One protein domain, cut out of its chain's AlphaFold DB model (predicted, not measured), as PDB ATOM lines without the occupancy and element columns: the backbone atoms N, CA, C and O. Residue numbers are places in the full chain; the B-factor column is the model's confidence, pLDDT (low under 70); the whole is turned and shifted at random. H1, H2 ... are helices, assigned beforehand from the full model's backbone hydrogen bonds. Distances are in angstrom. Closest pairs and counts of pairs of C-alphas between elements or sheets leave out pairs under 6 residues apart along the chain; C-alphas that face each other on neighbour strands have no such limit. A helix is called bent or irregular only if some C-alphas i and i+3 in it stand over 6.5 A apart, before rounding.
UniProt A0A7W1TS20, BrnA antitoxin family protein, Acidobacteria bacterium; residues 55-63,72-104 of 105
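AT A GLANCE: This is residues 55 to 63 and 72 to 104 of the 105 residues of the protein "BrnA antitoxin family protein" of Acidobacteria bacterium (UniProt A0A7W1TS20). Three short helices are strung out one after another in an open, flat arrangement, with no helix touching another. H1 stands by itself at one end of the longest axis, beyond a cut; H2 and H3 make the two arms of a wide, open V, joined at its bottom by the winding link of residues 82 to 91, and H3 reaches out to the other end. The printed part has 42 residues with three named helices, in the order H1, H2, H3 along the chain, and no named strand; the class is all helix. The whole is extended, with a radius of gyration of the C-alphas of 16.2 A, and the C-alphas span 48 by 25 by 9 A along their three main axes, an outline that is only just flat.

HOW THE PARTS SIT: From its first residue, Asp 55, the printed part begins with H1, residues 55 to 62. Residues 55 to 63, of which 55 to 62 belong to H1, stand free: each has no C-alpha 8 or more residues away along the chain within 10 A. After the cut comes H2, residues 72 to 81. H1 and H2 are apart, with no C-alpha of the one within 8 A of the other. Next along the chain is H3, residues 92 to 102. H2 and H3 are also apart, although a short link of 10 residues joins them. H1 and H3 are apart as well. Residues 89 to 104, of which 92 to 102 belong to H3, stand free by the same measure as residues 55 to 63. There is no hairpin among the helices. In H1, H2 and H3, every pair of backbone O of residue i and N of residue i+4 is within hydrogen-bond range. None of the three helices is bent or irregular.

IN THESE COORDINATES: H1 runs from Asp 55, whose C-alpha is at (-29.077, -37.788, 22.075), to Ala 62, and measures 10.4 A from first to last C-alpha. Ser 63 follows it as the last printed residue before the cut. H2 begins at Asn 72, with its C-alpha at (-21.988, -24.537, 30.022), and ends at Lys 81, with its C-alpha at (-20.051, -16.099, 18.743); its first and last C-alphas are 14.2 A apart. Along H2 the z value falls between these two points. Residues 82 to 91 then lead to H3, which begins at Tyr 92, with its C-alpha at (-16.297, -9.730, 35.725). H3 is the longest helix by residues, with 11, and measures 15.8 A from first to last C-alpha. Along it the z value rises, to C-alpha 102 at (-12.566, -4.858, 50.299). Arg 103 and Ala 104 follow H3 and end the printed part.

THE WHOLE: The two C-alphas farthest apart are those of Asp 55 and Ala 104, the first and last printed residues, at 49.1 A. Residues 64 to 71 of the chain are cut out and not printed, and C-alphas 63 and 72 are 13.6 A apart across this cut. The link from H1 to H2 runs across the cut, with 9 residues between the helices, 8 of them not printed. Of the links that are printed whole, the one from H2 to H3 is short, and no link is long. The full chain has 105 residues. The mean pLDDT of the printed part is 74.1. It is 97 for H1, 92 for H2 and 52 for H3. The model's confidence is low, under 70, in 19 residues, 86 to 104, which take in H3 and the later residues of the link before it.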
ATOM      1  N   ASP A  55     -30.371 -37.395  22.630       98.12
ATOM      2  CA  ASP A  55     -29.077 -37.788  22.075       98.12
ATOM      3  C   ASP A  55     -27.946 -36.844  22.514       98.12
ATOM      4  O   ASP A  55     -26.885 -37.296  22.944       98.12
ATOM      5  N   VAL A  56     -28.195 -35.533  22.511       97.00
ATOM      6  CA  VAL A  56     -27.250 -34.519  22.996       97.00
ATOM      7  C   VAL A  56     -27.004 -34.679  24.495       97.00
ATOM      8  O   VAL A  56     -25.858 -34.627  24.950       97.00
ATOM      9  N   ALA A  57     -28.062 -34.878  25.284       96.44
ATOM     10  CA  ALA A  57     -27.937 -35.072  26.724       96.44
ATOM     11  C   ALA A  57     -27.154 -36.353  27.060       96.44
ATOM     12  O   ALA A  57     -26.319 -36.342  27.968       96.44
ATOM     13  N   ASP A  58     -27.390 -37.429  26.315       97.81
ATOM     14  CA  ASP A  58     -26.714 -38.712  26.494       97.81
ATOM     15  C   ASP A  58     -25.234 -38.615  26.102       97.81
ATOM     16  O   ASP A  58     -24.371 -39.013  26.887       97.81
ATOM     17  N   ALA A  59     -24.911 -37.968  24.978       97.62
ATOM     18  CA  ALA A  59     -23.531 -37.704  24.567       97.62
ATOM     19  C   ALA A  59     -22.767 -36.846  25.591       97.62
ATOM     20  O   ALA A  59     -21.613 -37.131  25.924       97.62
ATOM     21  N   LEU A  60     -23.409 -35.811  26.144       96.56
ATOM     22  CA  LEU A  60     -22.809 -34.991  27.191       96.56
ATOM     23  C   LEU A  60     -22.549 -35.821  28.451       96.56
ATOM     24  O   LEU A  60     -21.424 -35.809  28.944       96.56
ATOM     25  N   ARG A  61     -23.526 -36.579  28.956       96.50
ATOM     26  CA  ARG A  61     -23.336 -37.426  30.149       96.50
ATOM     27  C   ARG A  61     -22.258 -38.491  29.945       96.50
ATOM     28  O   ARG A  61     -21.453 -38.701  30.847       96.50
ATOM     29  N   ALA A  62     -22.194 -39.093  28.758       97.69
ATOM     30  CA  ALA A  62     -21.179 -40.085  28.400       97.69
ATOM     31  C   ALA A  62     -19.748 -39.523  28.432       97.69
ATOM     32  O   ALA A  62     -18.800 -40.275  28.628       97.69
ATOM     33  N   SER A  63     -19.574 -38.199  28.320       95.00
ATOM     34  CA  SER A  63     -18.258 -37.564  28.477       95.00
ATOM     35  C   SER A  63     -17.698 -37.620  29.909       95.00
ATOM     36  O   SER A  63     -16.579 -37.163  30.138       95.00
ATOM     37  N   ASN A  72     -21.982 -25.976  29.764       94.56
ATOM     38  CA  ASN A  72     -21.988 -24.537  30.022       94.56
ATOM     39  C   ASN A  72     -20.903 -23.787  29.218       94.56
ATOM     40  O   ASN A  72     -21.124 -22.658  28.778       94.56
ATOM     41  N   GLY A  73     -19.737 -24.403  29.008       93.50
ATOM     42  CA  GLY A  73     -18.681 -23.875  28.141       93.50
ATOM     43  C   GLY A  73     -19.142 -23.710  26.691       93.50
ATOM     44  O   GLY A  73     -18.960 -22.635  26.120       93.50
ATOM     45  N   ALA A  74     -19.805 -24.727  26.135       94.88
ATOM     46  CA  ALA A  74     -20.368 -24.687  24.787       94.88
ATOM     47  C   ALA A  74     -21.438 -23.591  24.643       94.88
ATOM     48  O   ALA A  74     -21.358 -22.777  23.723       94.88
ATOM     49  N   LEU A  75     -22.373 -23.491  25.596       93.56
ATOM     50  CA  LEU A  75     -23.398 -22.439  25.605       93.56
ATOM     51  C   LEU A  75     -22.783 -21.034  25.661       93.56
ATOM     52  O   LEU A  75     -23.215 -20.126  24.949       93.56
ATOM     53  N   ARG A  76     -21.737 -20.843  26.472       91.56
ATOM     54  CA  ARG A  76     -21.008 -19.571  26.554       91.56
ATOM     55  C   ARG A  76     -20.297 -19.237  25.242       91.56
ATOM     56  O   ARG A  76     -20.344 -18.081  24.827       91.56
ATOM     57  N   ALA A  77     -19.634 -20.210  24.621       89.38
ATOM     58  CA  ALA A  77     -18.943 -20.019  23.349       89.38
ATOM     59  C   ALA A  77     -19.930 -19.659  22.228       89.38
ATOM     60  O   ALA A  77     -19.701 -18.692  21.503       89.38
ATOM     61  N   PHE A  78     -21.059 -20.368  22.150       94.56
ATOM     62  CA  PHE A  78     -22.149 -20.054  21.229       94.56
ATOM     63  C   PHE A  78     -22.671 -18.629  21.439       94.56
ATOM     64  O   PHE A  78     -22.698 -17.845  20.498       94.56
ATOM     65  N   ALA A  79     -23.011 -18.260  22.676       90.62
ATOM     66  CA  ALA A  79     -23.541 -16.935  22.982       90.62
ATOM     67  C   ALA A  79     -22.537 -15.805  22.687       90.62
ATOM     68  O   ALA A  79     -22.944 -14.717  22.285       90.62
ATOM     69  N   ALA A  80     -21.233 -16.044  22.865       86.25
ATOM     70  CA  ALA A  80     -20.191 -15.099  22.468       86.25
ATOM     71  C   ALA A  80     -20.104 -14.959  20.942       86.25
ATOM     72  O   ALA A  80     -20.125 -13.842  20.434       86.25
ATOM     73  N   LYS A  81     -20.076 -16.082  20.214       89.94
ATOM     74  CA  LYS A  81     -20.051 -16.099  18.743       89.94
ATOM     75  C   LYS A  81     -21.288 -15.431  18.138       89.94
ATOM     76  O   LYS A  81     -21.172 -14.714  17.154       89.94
ATOM     77  N   ALA A  82     -22.453 -15.645  18.738       90.81
ATOM     78  CA  ALA A  82     -23.720 -15.065  18.310       90.81
ATOM     79  C   ALA A  82     -23.894 -13.587  18.724       90.81
ATOM     80  O   ALA A  82     -24.963 -13.023  18.513       90.81
ATOM     81  N   GLY A  83     -22.900 -12.962  19.372       89.38
ATOM     82  CA  GLY A  83     -22.993 -11.576  19.855       89.38
ATOM     83  C   GLY A  83     -23.992 -11.360  21.002       89.38
ATOM     84  O   GLY A  83     -24.174 -10.236  21.465       89.38
ATOM     85  N   LEU A  84     -24.617 -12.429  21.510       84.62
ATOM     86  CA  LEU A  84     -25.569 -12.396  22.628       84.62
ATOM     87  C   LEU A  84     -24.876 -12.045  23.950       84.62
ATOM     88  O   LEU A  84     -25.489 -11.511  24.875       84.62
ATOM     89  N   MET A  85     -23.574 -12.319  24.043       73.31
ATOM     90  CA  MET A  85     -22.735 -11.789  25.110       73.31
ATOM     91  C   MET A  85     -22.164 -10.432  24.710       73.31
ATOM     92  O   MET A  85     -21.093 -10.358  24.113       73.31
ATOM     93  N   ARG A  86     -22.832  -9.347  25.123       60.66
ATOM     94  CA  ARG A  86     -22.196  -8.020  25.163       60.66
ATOM     95  C   ARG A  86     -20.921  -8.099  26.005       60.66
ATOM     96  O   ARG A  86     -20.916  -8.769  27.043       60.66
ATOM     97  N   GLU A  87     -19.851  -7.451  25.541       49.28
ATOM     98  CA  GLU A  87     -18.508  -7.497  26.126       49.28
ATOM     99  C   GLU A  87     -18.524  -7.559  27.660       49.28
ATOM    100  O   GLU A  87     -18.785  -6.589  28.373       49.28
ATOM    101  N   ARG A  88     -18.160  -8.722  28.206       51.19
ATOM    102  CA  ARG A  88     -17.918  -8.914  29.644       51.19
ATOM    103  C   ARG A  88     -16.567  -8.318  30.072       51.19
ATOM    104  O   ARG A  88     -15.838  -8.919  30.860       51.19
ATOM    105  N   GLY A  89     -16.214  -7.138  29.564       44.38
ATOM    106  CA  GLY A  89     -15.015  -6.396  29.958       44.38
ATOM    107  C   GLY A  89     -15.179  -5.676  31.299       44.38
ATOM    108  O   GLY A  89     -14.252  -5.671  32.109       44.38
ATOM    109  N   ALA A  90     -16.375  -5.147  31.569       44.88
ATOM    110  CA  ALA A  90     -16.603  -4.220  32.678       44.88
ATOM    111  C   ALA A  90     -17.171  -4.854  33.960       44.88
ATOM    112  O   ALA A  90     -17.044  -4.266  35.029       44.88
ATOM    113  N   THR A  91     -17.770  -6.048  33.916       52.44
ATOM    114  CA  THR A  91     -18.478  -6.605  35.091       52.44
ATOM    115  C   THR A  91     -17.677  -7.686  35.826       52.44
ATOM    116  O   THR A  91     -17.562  -7.642  37.051       52.44
ATOM    117  N   TYR A  92     -17.023  -8.607  35.107       51.22
ATOM    118  CA  TYR A  92     -16.297  -9.730  35.725       51.22
ATOM    119  C   TYR A  92     -14.931  -9.330  36.324       51.22
ATOM    120  O   TYR A  92     -14.579  -9.758  37.426       51.22
ATOM    121  N   ARG A  93     -14.169  -8.450  35.649       51.56
ATOM    122  CA  ARG A  93     -12.890  -7.911  36.168       51.56
ATOM    123  C   ARG A  93     -13.102  -6.969  37.357       51.56
ATOM    124  O   ARG A  93     -12.351  -7.031  38.330       51.56
ATOM    125  N   THR A  94     -14.143  -6.144  37.307       48.53
ATOM    126  CA  THR A  94     -14.447  -5.133  38.330       48.53
ATOM    127  C   THR A  94     -14.992  -5.764  39.607       48.53
ATOM    128  O   THR A  94     -14.582  -5.368  40.697       48.53
ATOM    129  N   ALA A  95     -15.799  -6.828  39.502       51.94
ATOM    130  CA  ALA A  95     -16.230  -7.619  40.655       51.94
ATOM    131  C   ALA A  95     -15.048  -8.305  41.368       51.94
ATOM    132  O   ALA A  95     -14.989  -8.325  42.599       51.94
ATOM    133  N   ARG A  96     -14.055  -8.809  40.616       52.94
ATOM    134  CA  ARG A  96     -12.834  -9.409  41.184       52.94
ATOM    135  C   ARG A  96     -11.902  -8.361  41.810       52.94
ATOM    136  O   ARG A  96     -11.358  -8.625  42.880       52.94
ATOM    137  N   LYS A  97     -11.745  -7.176  41.199       49.81
ATOM    138  CA  LYS A  97     -10.961  -6.061  41.775       49.81
ATOM    139  C   LYS A  97     -11.612  -5.484  43.038       49.81
ATOM    140  O   LYS A  97     -10.912  -5.331  44.033       49.81
ATOM    141  N   ARG A  98     -12.931  -5.247  43.049       51.19
ATOM    142  CA  ARG A  98     -13.661  -4.774  44.245       51.19
ATOM    143  C   ARG A  98     -13.608  -5.781  45.392       51.19
ATOM    144  O   ARG A  98     -13.309  -5.396  46.513       51.19
ATOM    145  N   ALA A  99     -13.795  -7.073  45.114       53.38
ATOM    146  CA  ALA A  99     -13.675  -8.111  46.138       53.38
ATOM    147  C   ALA A  99     -12.246  -8.246  46.707       53.38
ATOM    148  O   ALA A  99     -12.092  -8.638  47.859       53.38
ATOM    149  N   LYS A 100     -11.205  -7.923  45.921       55.41
ATOM    150  CA  LYS A 100      -9.814  -7.871  46.404       55.41
ATOM    151  C   LYS A 100      -9.547  -6.615  47.243       55.41
ATOM    152  O   LYS A 100      -8.874  -6.721  48.257       55.41
ATOM    153  N   ALA A 101     -10.092  -5.464  46.849       53.78
ATOM    154  CA  ALA A 101      -9.917  -4.193  47.555       53.78
ATOM    155  C   ALA A 101     -10.633  -4.155  48.918       53.78
ATOM    156  O   ALA A 101     -10.081  -3.630  49.874       53.78
ATOM    157  N   ILE A 102     -11.818  -4.765  49.030       53.09
ATOM    158  CA  ILE A 102     -12.566  -4.858  50.299       53.09
ATOM    159  C   ILE A 102     -11.856  -5.758  51.322       53.09
ATOM    160  O   ILE A 102     -12.009  -5.558  52.515       53.09
ATOM    161  N   ARG A 103     -11.065  -6.737  50.868       52.91
ATOM    162  CA  ARG A 103     -10.299  -7.647  51.739       52.91
ATOM    163  C   ARG A 103      -8.924  -7.090  52.148       52.91
ATOM    164  O   ARG A 103      -8.241  -7.713  52.949       52.91
ATOM    165  N   ALA A 104      -8.496  -5.976  51.557       54.22
ATOM    166  CA  ALA A 104      -7.194  -5.346  51.801       54.22
ATOM    167  C   ALA A 104      -7.292  -4.078  52.675       54.22
ATOM    168  O   ALA A 104      -6.320  -3.332  52.771       54.22
TER     169      ALA A 104